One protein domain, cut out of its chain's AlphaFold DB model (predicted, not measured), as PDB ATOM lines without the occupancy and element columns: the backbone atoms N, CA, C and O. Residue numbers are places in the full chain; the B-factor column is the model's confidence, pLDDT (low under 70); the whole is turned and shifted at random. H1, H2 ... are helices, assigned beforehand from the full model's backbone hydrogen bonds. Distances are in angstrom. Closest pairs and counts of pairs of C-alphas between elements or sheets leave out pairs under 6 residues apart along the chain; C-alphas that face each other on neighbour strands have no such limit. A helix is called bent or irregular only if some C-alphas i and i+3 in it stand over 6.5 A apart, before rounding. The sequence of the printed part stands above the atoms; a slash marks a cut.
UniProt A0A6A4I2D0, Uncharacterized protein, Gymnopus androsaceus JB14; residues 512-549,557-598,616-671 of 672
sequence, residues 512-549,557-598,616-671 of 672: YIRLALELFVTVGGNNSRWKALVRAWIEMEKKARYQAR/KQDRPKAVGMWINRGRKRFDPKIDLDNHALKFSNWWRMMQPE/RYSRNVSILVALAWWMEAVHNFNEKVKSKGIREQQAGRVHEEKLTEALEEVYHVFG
ATOM      1  N   TYR A 512     197.532 183.489 197.982       88.81
ATOM      2  CA  TYR A 512     198.492 182.549 197.397       88.81
ATOM      3  C   TYR A 512     198.618 181.240 198.190       88.81
ATOM      4  O   TYR A 512     198.924 180.216 197.588       88.81
ATOM      5  N   ILE A 513     198.380 181.252 199.508       92.38
ATOM      6  CA  ILE A 513     198.374 180.045 200.349       92.38
ATOM      7  C   ILE A 513     197.093 179.257 200.103       92.38
ATOM      8  O   ILE A 513     197.156 178.045 199.925       92.38
ATOM      9  N   ARG A 514     195.944 179.942 200.008       93.62
ATOM     10  CA  ARG A 514     194.657 179.318 199.653       93.62
ATOM     11  C   ARG A 514     194.734 178.611 198.293       93.62
ATOM     12  O   ARG A 514     194.403 177.434 198.204       93.62
ATOM     13  N   LEU A 515     195.257 179.295 197.273       92.00
ATOM     14  CA  LEU A 515     195.435 178.750 195.920       92.00
ATOM     15  C   LEU A 515     196.474 177.616 195.854       92.00
ATOM     16  O   LEU A 515     196.275 176.646 195.126       92.00
ATOM     17  N   ALA A 516     197.575 177.712 196.609       92.50
ATOM     18  CA  ALA A 516     198.562 176.635 196.688       92.50
ATOM     19  C   ALA A 516     197.990 175.391 197.388       92.50
ATOM     20  O   ALA A 516     198.201 174.277 196.918       92.50
ATOM     21  N   LEU A 517     197.211 175.565 198.460       93.69
ATOM     22  CA  LEU A 517     196.580 174.450 199.166       93.69
ATOM     23  C   LEU A 517     195.510 173.752 198.331       93.69
ATOM     24  O   LEU A 517     195.454 172.528 198.356       93.69
ATOM     25  N   GLU A 518     194.729 174.490 197.539       93.12
ATOM     26  CA  GLU A 518     193.820 173.891 196.555       93.12
ATOM     27  C   GLU A 518     194.579 172.948 195.600       93.12
ATOM     28  O   GLU A 518     194.184 171.795 195.426       93.12
ATOM     29  N   LEU A 519     195.725 173.391 195.063       92.00
ATOM     30  CA  LEU A 519     196.586 172.555 194.220       92.00
ATOM     31  C   LEU A 519     197.124 171.329 194.987       92.00
ATOM     32  O   LEU A 519     197.038 170.204 194.491       92.00
ATOM     33  N   PHE A 520     197.639 171.518 196.204       93.75
ATOM     34  CA  PHE A 520     198.235 170.441 197.006       93.75
ATOM     35  C   PHE A 520     197.225 169.372 197.431       93.75
ATOM     36  O   PHE A 520     197.597 168.200 197.515       93.75
ATOM     37  N   VAL A 521     195.965 169.760 197.655       92.81
ATOM     38  CA  VAL A 521     194.841 168.841 197.878       92.81
ATOM     39  C   VAL A 521     194.548 168.039 196.611       92.81
ATOM     40  O   VAL A 521     194.385 166.823 196.694       92.81
ATOM     41  N   THR A 522     194.519 168.686 195.437       90.94
ATOM     42  CA  THR A 522     194.206 167.988 194.177       90.94
ATOM     43  C   THR A 522     195.266 166.976 193.752       90.94
ATOM     44  O   THR A 522     194.895 165.909 193.274       90.94
ATOM     45  N   VAL A 523     196.558 167.265 193.946       89.00
ATOM     46  CA  VAL A 523     197.626 166.345 193.519       89.00
ATOM     47  C   VAL A 523     197.999 165.322 194.592       89.00
ATOM     48  O   VAL A 523     198.244 164.160 194.286       89.00
ATOM     49  N   GLY A 524     198.042 165.734 195.860       80.94
ATOM     50  CA  GLY A 524     198.533 164.888 196.949       80.94
ATOM     51  C   GLY A 524     197.654 163.684 197.283       80.94
ATOM     52  O   GLY A 524     198.114 162.747 197.943       80.94
ATOM     53  N   GLY A 525     196.382 163.717 196.872       80.06
ATOM     54  CA  GLY A 525     195.404 162.668 197.140       80.06
ATOM     55  C   GLY A 525     195.386 162.261 198.615       80.06
ATOM     56  O   GLY A 525     195.291 163.098 199.513       80.06
ATOM     57  N   ASN A 526     195.518 160.961 198.876       84.56
ATOM     58  CA  ASN A 526     195.547 160.414 200.233       84.56
ATOM     59  C   ASN A 526     196.957 160.168 200.801       84.56
ATOM     60  O   ASN A 526     197.065 159.579 201.873       84.56
ATOM     61  N   ASN A 527     198.023 160.652 200.151       92.31
ATOM     62  CA  ASN A 527     199.399 160.466 200.621       92.31
ATOM     63  C   ASN A 527     199.626 161.176 201.974       92.31
ATOM     64  O   ASN A 527     199.614 162.406 202.067       92.31
ATOM     65  N   SER A 528     199.821 160.388 203.034       93.06
ATOM     66  CA  SER A 528     200.017 160.863 204.410       93.06
ATOM     67  C   SER A 528     201.316 161.653 204.589       93.06
ATOM     68  O   SER A 528     201.297 162.681 205.265       93.06
ATOM     69  N   ARG A 529     202.408 161.222 203.941       92.94
ATOM     70  CA  ARG A 529     203.718 161.891 203.967       92.94
ATOM     71  C   ARG A 529     203.599 163.292 203.356       92.94
ATOM     72  O   ARG A 529     203.919 164.282 204.009       92.94
ATOM     73  N   TRP A 530     202.973 163.402 202.182       95.00
ATOM     74  CA  TRP A 530     202.711 164.696 201.537       95.00
ATOM     75  C   TRP A 530     201.853 165.623 202.406       95.00
ATOM     76  O   TRP A 530     202.169 166.799 202.586       95.00
ATOM     77  N   LYS A 531     200.781 165.088 203.007       94.25
ATOM     78  CA  LYS A 531     199.932 165.835 203.946       94.25
ATOM     79  C   LYS A 531     200.719 166.341 205.161       94.25
ATOM     80  O   LYS A 531     200.436 167.445 205.625       94.25
ATOM     81  N   ALA A 532     201.700 165.586 205.661       94.12
ATOM     82  CA  ALA A 532     202.580 166.017 206.746       94.12
ATOM     83  C   ALA A 532     203.499 167.179 206.319       94.12
ATOM     84  O   ALA A 532     203.532 168.198 207.007       94.12
ATOM     85  N   LEU A 533     204.131 167.104 205.142       94.50
ATOM     86  CA  LEU A 533     204.956 168.192 204.590       94.50
ATOM     87  C   LEU A 533     204.151 169.479 204.361       94.50
ATOM     88  O   LEU A 533     204.580 170.566 204.751       94.50
ATOM     89  N   VAL A 534     202.942 169.364 203.805       95.06
ATOM     90  CA  VAL A 534     202.035 170.509 203.624       95.06
ATOM     91  C   VAL A 534     201.626 171.123 204.971       95.06
ATOM     92  O   VAL A 534     201.552 172.346 205.081       95.06
ATOM     93  N   ARG A 535     201.405 170.316 206.021       94.19
ATOM     94  CA  ARG A 535     201.141 170.814 207.387       94.19
ATOM     95  C   ARG A 535     202.350 171.546 207.974       94.19
ATOM     96  O   ARG A 535     202.183 172.660 208.465       94.19
ATOM     97  N   ALA A 536     203.544 170.957 207.894       93.38
ATOM     98  CA  ALA A 536     204.779 171.564 208.395       93.38
ATOM     99  C   ALA A 536     205.064 172.909 207.711       93.38
ATOM    100  O   ALA A 536     205.357 173.901 208.380       93.38
ATOM    101  N   TRP A 537     204.868 172.983 206.391       93.94
ATOM    102  CA  TRP A 537     204.950 174.234 205.640       93.94
ATOM    103  C   TRP A 537     203.971 175.307 206.139       93.94
ATOM    104  O   TRP A 537     204.393 176.440 206.372       93.94
ATOM    105  N   ILE A 538     202.689 174.977 206.344       93.81
ATOM    106  CA  ILE A 538     201.705 175.951 206.847       93.81
ATOM    107  C   ILE A 538     202.076 176.437 208.247       93.81
ATOM    108  O   ILE A 538     201.963 177.633 208.513       93.81
ATOM    109  N   GLU A 539     202.516 175.548 209.139       92.69
ATOM    110  CA  GLU A 539     202.941 175.944 210.485       92.69
ATOM    111  C   GLU A 539     204.199 176.828 210.448       92.69
ATOM    112  O   GLU A 539     204.283 177.786 211.216       92.69
ATOM    113  N   MET A 540     205.128 176.616 209.509       89.06
ATOM    114  CA  MET A 540     206.244 177.544 209.271       89.06
ATOM    115  C   MET A 540     205.788 178.909 208.732       89.06
ATOM    116  O   MET A 540     206.179 179.939 209.274       89.06
ATOM    117  N   GLU A 541     204.922 178.951 207.717       91.12
ATOM    118  CA  GLU A 541     204.363 180.207 207.182       91.12
ATOM    119  C   GLU A 541     203.575 180.984 208.255       91.12
ATOM    120  O   GLU A 541     203.657 182.211 208.341       91.12
ATOM    121  N   LYS A 542     202.854 180.265 209.122       91.81
ATOM    122  CA  LYS A 542     202.111 180.789 210.275       91.81
ATOM    123  C   LYS A 542     203.045 181.351 211.349       91.81
ATOM    124  O   LYS A 542     202.802 182.461 211.823       91.81
ATOM    125  N   LYS A 543     204.144 180.656 211.685       90.06
ATOM    126  CA  LYS A 543     205.226 181.184 212.542       90.06
ATOM    127  C   LYS A 543     205.832 182.463 211.944       90.06
ATOM    128  O   LYS A 543     206.000 183.447 212.657       90.06
ATOM    129  N   ALA A 544     206.042 182.496 210.626       87.75
ATOM    130  CA  ALA A 544     206.489 183.673 209.873       87.75
ATOM    131  C   ALA A 544     205.402 184.758 209.670       87.75
ATOM    132  O   ALA A 544     205.633 185.745 208.966       87.75
ATOM    133  N   ARG A 545     204.208 184.598 210.268       90.94
ATOM    134  CA  ARG A 545     203.048 185.509 210.168       90.94
ATOM    135  C   ARG A 545     202.636 185.845 208.727       90.94
ATOM    136  O   ARG A 545     202.099 186.923 208.478       90.94
ATOM    137  N   TYR A 546     202.919 184.951 207.779       88.75
ATOM    138  CA  TYR A 546     202.701 185.143 206.340       88.75
ATOM    139  C   TYR A 546     203.371 186.395 205.745       88.75
ATOM    140  O   TYR A 546     202.990 186.862 204.669       88.75
ATOM    141  N   GLN A 547     204.367 186.968 206.429       84.19
ATOM    142  CA  GLN A 547     205.031 188.177 205.960       84.19
ATOM    143  C   GLN A 547     206.078 187.824 204.905       84.19
ATOM    144  O   GLN A 547     207.059 187.124 205.164       84.19
ATOM    145  N   ALA A 548     205.905 188.365 203.698       75.62
ATOM    146  CA  ALA A 548     206.977 188.380 202.716       75.62
ATOM    147  C   ALA A 548     208.151 189.186 203.296       75.62
ATOM    148  O   ALA A 548     208.030 190.392 203.495       75.62
ATOM    149  N   ARG A 549     209.273 188.516 203.590       69.50
ATOM    150  CA  ARG A 549     210.453 189.135 204.213       69.50
ATOM    151  C   ARG A 549     211.010 190.243 203.309       69.50
ATOM    152  O   ARG A 549     211.689 189.957 202.320       69.50
ATOM    153  N   LYS A 557     215.941 184.060 189.067       83.19
ATOM    154  CA  LYS A 557     215.099 183.665 187.933       83.19
ATOM    155  C   LYS A 557     215.798 182.618 187.064       83.19
ATOM    156  O   LYS A 557     215.117 182.018 186.232       83.19
ATOM    157  N   GLN A 558     217.108 182.443 187.251       82.44
ATOM    158  CA  GLN A 558     217.922 181.385 186.663       82.44
ATOM    159  C   GLN A 558     217.546 180.034 187.291       82.44
ATOM    160  O   GLN A 558     217.077 179.981 188.428       82.44
ATOM    161  N   ASP A 559     217.672 178.978 186.489       86.06
ATOM    162  CA  ASP A 559     217.548 177.549 186.828       86.06
ATOM    163  C   ASP A 559     216.217 177.045 187.409       86.06
ATOM    164  O   ASP A 559     215.915 175.857 187.294       86.06
ATOM    165  N   ARG A 560     215.334 177.933 187.881       93.00
ATOM    166  CA  ARG A 560     213.976 177.591 188.326       93.00
ATOM    167  C   ARG A 560     213.222 176.766 187.263       93.00
ATOM    168  O   ARG A 560     213.199 177.159 186.088       93.00
ATOM    169  N   PRO A 561     212.505 175.688 187.641       96.38
ATOM    170  CA  PRO A 561     211.692 174.923 186.703       96.38
ATOM    171  C   PRO A 561     210.714 175.818 185.927       96.38
ATOM    172  O   PRO A 561     210.012 176.661 186.495       96.38
ATOM    173  N   LYS A 562     210.637 175.630 184.602       95.56
ATOM    174  CA  LYS A 562     209.870 176.508 183.690       95.56
ATOM    175  C   LYS A 562     208.399 176.661 184.108       95.56
ATOM    176  O   LYS A 562     207.838 177.749 183.974       95.56
ATOM    177  N   ALA A 563     207.796 175.601 184.651       95.50
ATOM    178  CA  ALA A 563     206.444 175.602 185.211       95.50
ATOM    179  C   ALA A 563     206.288 176.610 186.367       95.50
ATOM    180  O   ALA A 563     205.463 177.520 186.283       95.50
ATOM    181  N   VAL A 564     207.147 176.521 187.387       94.81
ATOM    182  CA  VAL A 564     207.212 177.456 188.528       94.81
ATOM    183  C   VAL A 564     207.435 178.888 188.042       94.81
ATOM    184  O   VAL A 564     206.811 179.832 188.527       94.81
ATOM    185  N   GLY A 565     208.284 179.059 187.026       93.94
ATOM    186  CA  GLY A 565     208.519 180.364 186.427       93.94
ATOM    187  C   GLY A 565     207.267 180.982 185.800       93.94
ATOM    188  O   GLY A 565     206.964 182.147 186.061       93.94
ATOM    189  N   MET A 566     206.506 180.201 185.027       95.00
ATOM    190  CA  MET A 566     205.226 180.638 184.458       95.00
ATOM    191  C   MET A 566     204.175 180.926 185.537       95.00
ATOM    192  O   MET A 566     203.413 181.879 185.390       95.00
ATOM    193  N   TRP A 567     204.152 180.157 186.628       93.69
ATOM    194  CA  TRP A 567     203.241 180.356 187.760       93.69
ATOM    195  C   TRP A 567     203.407 181.714 188.427       93.69
ATOM    196  O   TRP A 567     202.452 182.480 188.555       93.69
ATOM    197  N   ILE A 568     204.646 182.031 188.807       90.94
ATOM    198  CA  ILE A 568     204.994 183.294 189.455       90.94
ATOM    199  C   ILE A 568     204.664 184.454 188.511       90.94
ATOM    200  O   ILE A 568     204.009 185.410 188.921       90.94
ATOM    201  N   ASN A 569     205.024 184.331 187.228       91.88
ATOM    202  CA  ASN A 569     204.732 185.341 186.211       91.88
ATOM    203  C   ASN A 569     203.214 185.532 185.961       91.88
ATOM    204  O   ASN A 569     202.798 186.617 185.570       91.88
ATOM    205  N   ARG A 570     202.376 184.513 186.210       91.50
ATOM    206  CA  ARG A 570     200.899 184.575 186.133       91.50
ATOM    207  C   ARG A 570     200.227 185.059 187.426       91.50
ATOM    208  O   ARG A 570     199.009 184.942 187.564       91.50
ATOM    209  N   GLY A 571     200.994 185.578 188.387       89.25
ATOM    210  CA  GLY A 571     200.463 186.021 189.678       89.25
ATOM    211  C   GLY A 571     199.969 184.863 190.547       89.25
ATOM    212  O   GLY A 571     198.982 185.014 191.257       89.25
ATOM    213  N   ARG A 572     200.628 183.696 190.462       91.00
ATOM    214  CA  ARG A 572     200.330 182.476 191.238       91.00
ATOM    215  C   ARG A 572     198.931 181.872 191.012       91.00
ATOM    216  O   ARG A 572     198.487 181.029 191.787       91.00
ATOM    217  N   LYS A 573     198.249 182.250 189.926       90.19
ATOM    218  CA  LYS A 573     196.966 181.657 189.513       90.19
ATOM    219  C   LYS A 573     197.139 180.195 189.082       90.19
ATOM    220  O   LYS A 573     198.176 179.834 188.523       90.19
ATOM    221  N   ARG A 574     196.104 179.378 189.309       88.50
ATOM    222  CA  ARG A 574     196.029 177.982 188.850       88.50
ATOM    223  C   ARG A 574     196.135 177.917 187.321       88.50
ATOM    224  O   ARG A 574     195.490 178.693 186.618       88.50
ATOM    225  N   PHE A 575     196.978 177.019 186.826       92.50
ATOM    226  CA  PHE A 575     197.093 176.631 185.422       92.50
ATOM    227  C   PHE A 575     197.802 175.276 185.359       92.50
ATOM    228  O   PHE A 575     198.532 174.934 186.291       92.50
ATOM    229  N   ASP A 576     197.658 174.574 184.237       93.75
ATOM    230  CA  ASP A 576     198.184 173.218 184.082       93.75
ATOM    231  C   ASP A 576     199.462 173.258 183.215       93.75
ATOM    232  O   ASP A 576     199.393 173.478 181.997       93.75
ATOM    233  N   PRO A 577     200.672 173.153 183.801       95.38
ATOM    234  CA  PRO A 577     201.910 173.175 183.034       95.38
ATOM    235  C   PRO A 577     202.127 171.859 182.283       95.38
ATOM    236  O   PRO A 577     202.150 170.782 182.872       95.38
ATOM    237  N   LYS A 578     202.443 171.942 180.986       96.50
ATOM    238  CA  LYS A 578     203.065 170.810 180.289       96.50
ATOM    239  C   LYS A 578     204.486 170.622 180.826       96.50
ATOM    240  O   LYS A 578     205.365 171.436 180.534       96.50
ATOM    241  N   ILE A 579     204.685 169.570 181.613       97.50
ATOM    242  CA  ILE A 579     205.981 169.186 182.174       97.50
ATOM    243  C   ILE A 579     206.682 168.172 181.270       97.50
ATOM    244  O   ILE A 579     206.068 167.263 180.715       97.50
ATOM    245  N   ASP A 580     207.984 168.386 181.133       97.38
ATOM    246  CA  ASP A 580     208.977 167.507 180.530       97.38
ATOM    247  C   ASP A 580     209.765 166.900 181.700       97.38
ATOM    248  O   ASP A 580     210.378 167.657 182.455       97.38
ATOM    249  N   LEU A 581     209.637 165.591 181.938       97.44
ATOM    250  CA  LEU A 581     210.009 164.970 183.216       97.44
ATOM    251  C   LEU A 581     211.515 165.030 183.495       97.44
ATOM    252  O   LEU A 581     211.896 165.431 184.591       97.44
ATOM    253  N   ASP A 582     212.367 164.707 182.519       96.69
ATOM    254  CA  ASP A 582     213.827 164.728 182.704       96.69
ATOM    255  C   ASP A 582     214.355 166.146 182.949       96.69
ATOM    256  O   ASP A 582     215.118 166.403 183.878       96.69
ATOM    257  N   ASN A 583     213.885 167.096 182.143       96.50
ATOM    258  CA  ASN A 583     214.263 168.507 182.220       96.50
ATOM    259  C   ASN A 583     213.712 169.181 183.486       96.50
ATOM    260  O   ASN A 583     214.345 170.086 184.029       96.50
ATOM    261  N   HIS A 584     212.538 168.753 183.968       96.38
ATOM    262  CA  HIS A 584     211.992 169.214 185.241       96.38
ATOM    263  C   HIS A 584     212.783 168.645 186.413       96.38
ATOM    264  O   HIS A 584     213.132 169.429 187.285       96.38
ATOM    265  N   ALA A 585     213.105 167.348 186.413       96.62
ATOM    266  CA  ALA A 585     213.917 166.724 187.455       96.62
ATOM    267  C   ALA A 585     215.274 167.432 187.593       96.62
ATOM    268  O   ALA A 585     215.576 167.984 188.646       96.62
ATOM    269  N   LEU A 586     216.027 167.539 186.490       95.81
ATOM    270  CA  LEU A 586     217.341 168.191 186.466       95.81
ATOM    271  C   LEU A 586     217.284 169.646 186.964       95.81
ATOM    272  O   LEU A 586     218.099 170.064 187.786       95.81
ATOM    273  N   LYS A 587     216.300 170.426 186.497       95.94
ATOM    274  CA  LYS A 587     216.134 171.821 186.934       95.94
ATOM    275  C   LYS A 587     215.633 171.945 188.358       95.94
ATOM    276  O   LYS A 587     216.013 172.895 189.027       95.94
ATOM    277  N   PHE A 588     214.791 171.025 188.823       96.00
ATOM    278  CA  PHE A 588     214.346 171.013 190.206       96.00
ATOM    279  C   PHE A 588     215.534 170.759 191.131       96.00
ATOM    280  O   PHE A 588     215.759 171.585 192.006       96.00
ATOM    281  N   SER A 589     216.329 169.710 190.899       94.62
ATOM    282  CA  SER A 589     217.481 169.378 191.746       94.62
ATOM    283  C   SER A 589     218.517 170.507 191.781       94.62
ATOM    284  O   SER A 589     218.923 170.925 192.863       94.62
ATOM    285  N   ASN A 590     218.880 171.083 190.628       94.00
ATOM    286  CA  ASN A 590     219.817 172.214 190.579       94.00
ATOM    287  C   ASN A 590     219.263 173.447 191.312       94.00
ATOM    288  O   ASN A 590     219.933 174.026 192.165       94.00
ATOM    289  N   TRP A 591     218.014 173.829 191.023       93.50
ATOM    290  CA  TRP A 591     217.362 174.975 191.656       93.50
ATOM    291  C   TRP A 591     217.155 174.785 193.162       93.50
ATOM    292  O   TRP A 591     217.261 175.745 193.921       93.50
ATOM    293  N   TRP A 592     216.865 173.560 193.597       92.88
ATOM    294  CA  TRP A 592     216.696 173.210 194.998       92.88
ATOM    295  C   TRP A 592     218.026 173.275 195.744       92.88
ATOM    296  O   TRP A 592     218.077 173.956 196.762       92.88
ATOM    297  N   ARG A 593     219.113 172.700 195.207       90.44
ATOM    298  CA  ARG A 593     220.465 172.817 195.788       90.44
ATOM    299  C   ARG A 593     220.899 174.277 195.945       90.44
ATOM    300  O   ARG A 593     221.260 174.673 197.043       90.44
ATOM    301  N   MET A 594     220.714 175.116 194.919       88.19
ATOM    302  CA  MET A 594     220.966 176.574 194.990       88.19
ATOM    303  C   MET A 594     220.081 177.341 195.997       88.19
ATOM    304  O   MET A 594     220.277 178.536 196.222       88.19
ATOM    305  N   MET A 595     219.046 176.700 196.540       84.50
ATOM    306  CA  MET A 595     218.114 177.274 197.512       84.50
ATOM    307  C   MET A 595     218.358 176.780 198.941       84.50
ATOM    308  O   MET A 595     217.782 177.348 199.874       84.50
ATOM    309  N   GLN A 596     219.198 175.759 199.113       85.19
ATOM    310  CA  GLN A 596     219.717 175.351 200.412       85.19
ATOM    311  C   GLN A 596     220.776 176.377 200.865       85.19
ATOM    312  O   GLN A 596     221.443 176.972 200.018       85.19
ATOM    313  N   PRO A 597     220.902 176.662 202.173       76.25
ATOM    314  CA  PRO A 597     222.011 177.472 202.666       76.25
ATOM    315  C   PRO A 597     223.337 176.742 202.418       76.25
ATOM    316  O   PRO A 597     223.416 175.530 202.602       76.25
ATOM    317  N   GLU A 598     224.355 177.500 202.017       75.25
ATOM    318  CA  GLU A 598     225.727 177.030 201.757       75.25
ATOM    319  C   GLU A 598     226.365 176.421 203.020       75.25
ATOM    320  O   GLU A 598     227.078 175.431 202.948       75.25
ATOM    321  N   ARG A 616     214.451 181.010 204.073       62.44
ATOM    322  CA  ARG A 616     213.676 182.242 203.849       62.44
ATOM    323  C   ARG A 616     212.218 181.929 203.450       62.44
ATOM    324  O   ARG A 616     211.909 181.807 202.267       62.44
ATOM    325  N   TYR A 617     211.331 181.861 204.447       53.97
ATOM    326  CA  TYR A 617     210.065 181.110 204.418       53.97
ATOM    327  C   TYR A 617     209.146 181.358 203.214       53.97
ATOM    328  O   TYR A 617     208.633 180.402 202.638       53.97
ATOM    329  N   SER A 618     209.010 182.606 202.748       59.00
ATOM    330  CA  SER A 618     208.136 182.983 201.616       59.00
ATOM    331  C   SER A 618     208.490 182.337 200.263       59.00
ATOM    332  O   SER A 618     207.793 182.546 199.263       59.00
ATOM    333  N   ARG A 619     209.590 181.577 200.217       70.06
ATOM    334  CA  ARG A 619     210.096 180.823 199.067       70.06
ATOM    335  C   ARG A 619     209.576 179.382 199.000       70.06
ATOM    336  O   ARG A 619     209.530 178.805 197.910       70.06
ATOM    337  N   ASN A 620     209.150 178.821 200.130       83.69
ATOM    338  CA  ASN A 620     208.858 177.394 200.281       83.69
ATOM    339  C   ASN A 620     207.647 176.954 199.441       83.69
ATOM    340  O   ASN A 620     207.648 175.870 198.861       83.69
ATOM    341  N   VAL A 621     206.671 177.848 199.247       91.56
ATOM    342  CA  VAL A 621     205.493 177.609 198.392       91.56
ATOM    343  C   VAL A 621     205.874 177.186 196.973       91.56
ATOM    344  O   VAL A 621     205.265 176.281 196.414       91.56
ATOM    345  N   SER A 622     206.878 177.832 196.367       92.81
ATOM    346  CA  SER A 622     207.268 177.531 194.983       92.81
ATOM    347  C   SER A 622     207.954 176.172 194.827       92.81
ATOM    348  O   SER A 622     207.850 175.587 193.752       92.81
ATOM    349  N   ILE A 623     208.605 175.665 195.878       94.25
ATOM    350  CA  ILE A 623     209.207 174.323 195.904       94.25
ATOM    351  C   ILE A 623     208.096 173.272 195.969       94.25
ATOM    352  O   ILE A 623     208.037 172.386 195.121       94.25
ATOM    353  N   LEU A 624     207.136 173.439 196.885       95.25
ATOM    354  CA  LEU A 624     205.979 172.546 196.995       95.25
ATOM    355  C   LEU A 624     205.095 172.557 195.737       95.25
ATOM    356  O   LEU A 624     204.601 171.513 195.330       95.25
ATOM    357  N   VAL A 625     204.928 173.705 195.074       95.31
ATOM    358  CA  VAL A 625     204.214 173.789 193.784       95.31
ATOM    359  C   VAL A 625     204.971 173.079 192.656       95.31
ATOM    360  O   VAL A 625     204.336 172.459 191.804       95.31
ATOM    361  N   ALA A 626     206.308 173.112 192.656       96.25
ATOM    362  CA  ALA A 626     207.108 172.336 191.711       96.25
ATOM    363  C   ALA A 626     206.925 170.826 191.932       96.25
ATOM    364  O   ALA A 626     206.558 170.118 190.995       96.25
ATOM    365  N   LEU A 627     207.091 170.367 193.180       96.56
ATOM    366  CA  LEU A 627     206.888 168.973 193.581       96.56
ATOM    367  C   LEU A 627     205.471 168.492 193.274       96.56
ATOM    368  O   LEU A 627     205.314 167.406 192.732       96.56
ATOM    369  N   ALA A 628     204.449 169.306 193.558       96.25
ATOM    370  CA  ALA A 628     203.066 168.986 193.228       96.25
ATOM    371  C   ALA A 628     202.927 168.682 191.733       96.25
ATOM    372  O   ALA A 628     202.574 167.568 191.365       96.25
ATOM    373  N   TRP A 629     203.293 169.602 190.841       96.25
ATOM    374  CA  TRP A 629     203.167 169.305 189.414       96.25
ATOM    375  C   TRP A 629     204.084 168.183 188.922       96.25
ATOM    376  O   TRP A 629     203.736 167.511 187.953       96.25
ATOM    377  N   TRP A 630     205.228 167.944 189.566       97.19
ATOM    378  CA  TRP A 630     206.074 166.802 189.231       97.19
ATOM    379  C   TRP A 630     205.404 165.472 189.633       97.19
ATOM    380  O   TRP A 630     205.315 164.582 188.788       97.19
ATOM    381  N   MET A 631     204.811 165.366 190.830       96.44
ATOM    382  CA  MET A 631     203.981 164.216 191.232       96.44
ATOM    383  C   MET A 631     202.824 163.976 190.254       96.44
ATOM    384  O   MET A 631     202.617 162.850 189.803       96.44
ATOM    385  N   GLU A 632     202.101 165.031 189.867       96.12
ATOM    386  CA  GLU A 632     201.014 164.943 188.884       96.12
ATOM    387  C   GLU A 632     201.521 164.473 187.510       96.12
ATOM    388  O   GLU A 632     200.897 163.632 186.860       96.12
ATOM    389  N   ALA A 633     202.670 164.983 187.059       96.81
ATOM    390  CA  ALA A 633     203.269 164.603 185.787       96.81
ATOM    391  C   ALA A 633     203.757 163.145 185.781       96.81
ATOM    392  O   ALA A 633     203.536 162.454 184.786       96.81
ATOM    393  N   VAL A 634     204.357 162.661 186.877       96.94
ATOM    394  CA  VAL A 634     204.773 161.255 187.040       96.94
ATOM    395  C   VAL A 634     203.558 160.338 187.097       96.94
ATOM    396  O   VAL A 634     203.505 159.375 186.339       96.94
ATOM    397  N   HIS A 635     202.527 160.670 187.879       96.25
ATOM    398  CA  HIS A 635     201.271 159.912 187.902       96.25
ATOM    399  C   HIS A 635     200.651 159.807 186.497       96.25
ATOM    400  O   HIS A 635     200.369 158.717 185.998       96.25
ATOM    401  N   ASN A 636     200.519 160.940 185.801       95.94
ATOM    402  CA  ASN A 636     199.979 161.000 184.442       95.94
ATOM    403  C   ASN A 636     200.872 160.328 183.385       95.94
ATOM    404  O   ASN A 636     200.387 160.020 182.293       95.94
ATOM    405  N   PHE A 637     202.163 160.134 183.657       96.62
ATOM    406  CA  PHE A 637     203.061 159.333 182.828       96.62
ATOM    407  C   PHE A 637     202.872 157.843 183.115       96.62
ATOM    408  O   PHE A 637     202.640 157.080 182.178       96.62
ATOM    409  N   ASN A 638     202.860 157.452 184.393       96.38
ATOM    410  CA  ASN A 638     202.651 156.083 184.855       96.38
ATOM    411  C   ASN A 638     201.326 155.507 184.323       96.38
ATOM    412  O   ASN A 638     201.333 154.439 183.711       96.38
ATOM    413  N   GLU A 639     200.214 156.250 184.394       96.38
ATOM    414  CA  GLU A 639     198.943 155.850 183.760       96.38
ATOM    415  C   GLU A 639     199.065 155.608 182.243       96.38
ATOM    416  O   GLU A 639     198.482 154.666 181.706       96.38
ATOM    417  N   LYS A 640     199.864 156.413 181.531       96.56
ATOM    418  CA  LYS A 640     200.075 156.270 180.077       96.56
ATOM    419  C   LYS A 640     201.022 155.134 179.699       96.56
ATOM    420  O   LYS A 640     201.026 154.756 178.528       96.56
ATOM    421  N   VAL A 641     201.847 154.630 180.620       96.88
ATOM    422  CA  VAL A 641     202.764 153.505 180.361       96.88
ATOM    423  C   VAL A 641     202.257 152.167 180.898       96.88
ATOM    424  O   VAL A 641     202.720 151.136 180.423       96.88
ATOM    425  N   LYS A 642     201.237 152.145 181.772       95.81
ATOM    426  CA  LYS A 642     200.540 150.908 182.195       95.81
ATOM    427  C   LYS A 642     200.052 150.044 181.024       95.81
ATOM    428  O   LYS A 642     200.049 148.824 181.129       95.81
ATOM    429  N   SER A 643     199.652 150.661 179.909       95.62
ATOM    430  CA  SER A 643     199.217 149.974 178.680       95.62
ATOM    431  C   SER A 643     200.328 149.774 177.636       95.62
ATOM    432  O   SER A 643     200.048 149.318 176.527       95.62
ATOM    433  N   LYS A 644     201.576 150.132 177.963       95.38
ATOM    434  CA  LYS A 644     202.752 150.011 177.089       95.38
ATOM    435  C   LYS A 644     203.681 148.890 177.561       95.38
ATOM    436  O   LYS A 644     203.408 148.213 178.552       95.38
ATOM    437  N   GLY A 645     204.764 148.683 176.813       96.38
ATOM    438  CA  GLY A 645     205.754 147.652 177.089       96.38
ATOM    439  C   GLY A 645     206.526 147.873 178.391       96.38
ATOM    440  O   GLY A 645     206.484 148.929 179.022       96.38
ATOM    441  N   ILE A 646     207.278 146.839 178.774       96.81
ATOM    442  CA  ILE A 646     208.088 146.811 180.001       96.81
ATOM    443  C   ILE A 646     209.089 147.981 180.031       96.81
ATOM    444  O   ILE A 646     209.303 148.580 181.082       96.81
ATOM    445  N   ARG A 647     209.649 148.361 178.873       95.75
ATOM    446  CA  ARG A 647     210.624 149.457 178.752       95.75
ATOM    447  C   ARG A 647     210.033 150.811 179.154       95.75
ATOM    448  O   ARG A 647     210.673 151.565 179.881       95.75
ATOM    449  N   GLU A 648     208.817 151.124 178.714       96.56
ATOM    450  CA  GLU A 648     208.142 152.368 179.087       96.56
ATOM    451  C   GLU A 648     207.714 152.374 180.560       96.56
ATOM    452  O   GLU A 648     207.777 153.418 181.209       96.56
ATOM    453  N   GLN A 649     207.332 151.219 181.111       96.56
ATOM    454  CA  GLN A 649     207.049 151.079 182.543       96.56
ATOM    455  C   GLN A 649     208.312 151.284 183.394       96.56
ATOM    456  O   GLN A 649     208.249 151.934 184.437       96.56
ATOM    457  N   GLN A 650     209.468 150.792 182.938       97.06
ATOM    458  CA  GLN A 650     210.752 151.002 183.606       97.06
ATOM    459  C   GLN A 650     211.167 152.482 183.603       97.06
ATOM    460  O   GLN A 650     211.602 152.984 184.634       97.06
ATOM    461  N   ALA A 651     210.944 153.211 182.503       96.44
ATOM    462  CA  ALA A 651     211.131 154.667 182.479       96.44
ATOM    463  C   ALA A 651     210.225 155.391 183.498       96.44
ATOM    464  O   ALA A 651     210.658 156.344 184.141       96.44
ATOM    465  N   GLY A 652     208.993 154.906 183.701       96.50
ATOM    466  CA  GLY A 652     208.082 155.426 184.729       96.50
ATOM    467  C   GLY A 652     208.648 155.286 186.141       96.50
ATOM    468  O   GLY A 652     208.679 156.263 186.889       96.50
ATOM    469  N   ARG A 653     209.200 154.107 186.465       96.94
ATOM    470  CA  ARG A 653     209.870 153.852 187.752       96.94
ATOM    471  C   ARG A 653     211.056 154.787 187.993       96.94
ATOM    472  O   ARG A 653     211.153 155.341 189.077       96.94
ATOM    473  N   VAL A 654     211.896 155.030 186.984       97.25
ATOM    474  CA  VAL A 654     213.045 155.954 187.104       97.25
ATOM    475  C   VAL A 654     212.597 157.389 187.424       97.25
ATOM    476  O   VAL A 654     213.270 158.101 188.166       97.25
ATOM    477  N   HIS A 655     211.457 157.845 186.894       97.44
ATOM    478  CA  HIS A 655     210.919 159.161 187.256       97.44
ATOM    479  C   HIS A 655     210.276 159.189 188.650       97.44
ATOM    480  O   HIS A 655     210.329 160.224 189.310       97.44
ATOM    481  N   GLU A 656     209.675 158.083 189.091       96.81
ATOM    482  CA  GLU A 656     209.101 157.914 190.432       96.81
ATOM    483  C   GLU A 656     210.186 157.839 191.521       96.81
ATOM    484  O   GLU A 656     210.037 158.442 192.581       96.81
ATOM    485  N   GLU A 657     211.316 157.200 191.223       97.25
ATOM    486  CA  GLU A 657     212.519 157.142 192.060       97.25
ATOM    487  C   GLU A 657     213.144 158.534 192.246       97.25
ATOM    488  O   GLU A 657     213.218 159.015 193.374       97.25
ATOM    489  N   LYS A 658     213.456 159.250 191.152       97.44
ATOM    490  CA  LYS A 658     213.966 160.642 191.197       97.44
ATOM    491  C   LYS A 658     213.030 161.604 191.937       97.44
ATOM    492  O   LYS A 658     213.473 162.536 192.601       97.44
ATOM    493  N   LEU A 659     211.718 161.408 191.793       97.00
ATOM    494  CA  LEU A 659     210.704 162.178 192.513       97.00
ATOM    495  C   LEU A 659     210.694 161.836 194.009       97.00
ATOM    496  O   LEU A 659     210.471 162.724 194.828       97.00
ATOM    497  N   THR A 660     210.930 160.572 194.365       96.25
ATOM    498  CA  THR A 660     211.034 160.121 195.758       96.25
ATOM    499  C   THR A 660     212.287 160.699 196.410       96.25
ATOM    500  O   THR A 660     212.157 161.351 197.435       96.25
ATOM    501  N   GLU A 661     213.453 160.599 195.772       96.44
ATOM    502  CA  GLU A 661     214.712 161.232 196.207       96.44
ATOM    503  C   GLU A 661     214.537 162.745 196.456       96.44
ATOM    504  O   GLU A 661     214.789 163.245 197.552       96.44
ATOM    505  N   ALA A 662     213.994 163.473 195.472       96.31
ATOM    506  CA  ALA A 662     213.730 164.909 195.584       96.31
ATOM    507  C   ALA A 662     212.713 165.261 196.686       96.31
ATOM    508  O   ALA A 662     212.796 166.326 197.303       96.31
ATOM    509  N   LEU A 663     211.739 164.381 196.937       95.88
ATOM    510  CA  LEU A 663     210.823 164.511 198.063       95.88
ATOM    511  C   LEU A 663     211.548 164.279 199.394       95.88
ATOM    512  O   LEU A 663     211.300 165.030 200.329       95.88
ATOM    513  N   GLU A 664     212.437 163.290 199.495       95.62
ATOM    514  CA  GLU A 664     213.189 162.962 200.715       95.62
ATOM    515  C   GLU A 664     214.161 164.062 201.130       95.62
ATOM    516  O   GLU A 664     214.152 164.453 202.300       95.62
ATOM    517  N   GLU A 665     214.880 164.664 200.177       93.94
ATOM    518  CA  GLU A 665     215.661 165.877 200.438       93.94
ATOM    519  C   GLU A 665     214.784 167.010 201.006       93.94
ATOM    520  O   GLU A 665     215.217 167.763 201.875       93.94
ATOM    521  N   VAL A 666     213.542 167.161 200.534       94.19
ATOM    522  CA  VAL A 666     212.627 168.215 201.005       94.19
ATOM    523  C   VAL A 666     211.996 167.862 202.357       94.19
ATOM    524  O   VAL A 666     211.870 168.741 203.204       94.19
ATOM    525  N   TYR A 667     211.652 166.597 202.599       94.50
ATOM    526  CA  TYR A 667     211.152 166.102 203.885       94.50
ATOM    527  C   TYR A 667     212.162 166.353 205.012       94.50
ATOM    528  O   TYR A 667     211.825 167.016 205.995       94.50
ATOM    529  N   HIS A 668     213.419 165.948 204.805       92.00
ATOM    530  CA  HIS A 668     214.522 166.175 205.743       92.00
ATOM    531  C   HIS A 668     214.655 167.661 206.123       92.00
ATOM    532  O   HIS A 668     214.710 168.013 207.298       92.00
ATOM    533  N   VAL A 669     214.591 168.555 205.133       88.38
ATOM    534  CA  VAL A 669     214.747 170.010 205.323       88.38
ATOM    535  C   VAL A 669     213.555 170.670 206.018       88.38
ATOM    536  O   VAL A 669     213.695 171.741 206.609       88.38
ATOM    537  N   PHE A 670     212.376 170.054 205.956       88.75
ATOM    538  CA  PHE A 670     211.179 170.522 206.653       88.75
ATOM    539  C   PHE A 670     211.010 169.859 208.033       88.75
ATOM    540  O   PHE A 670     210.089 170.240 208.759       88.75
ATOM    541  N   GLY A 671     211.882 168.910 208.404       89.25
ATOM    542  CA  GLY A 671     211.804 168.153 209.656       89.25
ATOM    543  C   GLY A 671     210.581 167.232 209.728       89.25
ATOM    544  O   GLY A 671     209.905 167.207 210.758       89.25
TER     545      GLY A 671
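AT A GLANCE: This is residues 512 to 549, 557 to 598 and 616 to 671 of the 672 residues of an uncharacterized protein of Gymnopus androsaceus JB14 (UniProt A0A6A4I2D0). A long helical hairpin, H5 and H6, makes the middle and the long axis of this bundle; a shorter hairpin, H1 and H2, packs on one side of it, and H3 and H4 pack on the other. The printed part has 136 residues, with six named helices in the order H1 to H6 and no named strand: all helix. It is compact, with a radius of gyration of the C-alphas of 15.0 A, yet elongated, spanning 50 by 33 by 30 A.

IN THESE COORDINATES: H1, residues 512 to 524, begins at C-alpha 512 (198.492, 182.549, 197.397). H2 is residues 528 to 543, 22.5 A long; H3 residues 562 to 569; H4 residues 581 to 593. H5, residues 617 to 641, measures 37.3 A; it is only just irregular, C-alphas 618 and 621 being 6.8 A apart. H6, residues 646 to 670, measures 35.8 A and ends at C-alpha 670 (211.179, 170.522, 206.653).

HOW THE PARTS SIT: H5 is the hub, touching the five other helices. H1 touches residues 621 to 632 of H5 at a shallow tilt of 28 degrees, the same way; the closest C-alphas, Val 523 and Glu 632, are 5.9 A apart. H3 touches H5 at a steep tilt of 44 degrees, C-alphas 564 and 626 closest at 6.0 A. H5 and H6 form a hairpin, opposite ways at 17 degrees, C-alphas 641 and 649 closest at 5.4 A. H4 touches H6, C-alphas 589 and 662 closest at 7.0 A. H1 and H4 are apart. Every O i to N i+4 pair is within hydrogen-bond range in H1, H2, H3, H4 and H6; in H5 17 of 21 are.

THE WHOLE: The farthest C-alphas, Arg 545 and Gly 645, are 50.3 A apart. Residues 550 to 556 and 599 to 615 are not printed, with C-alpha gaps of 17.8 A and 13.3 A. H3 to H4 is a long link. Residues 549 and 616 to 618 have pLDDT under 70.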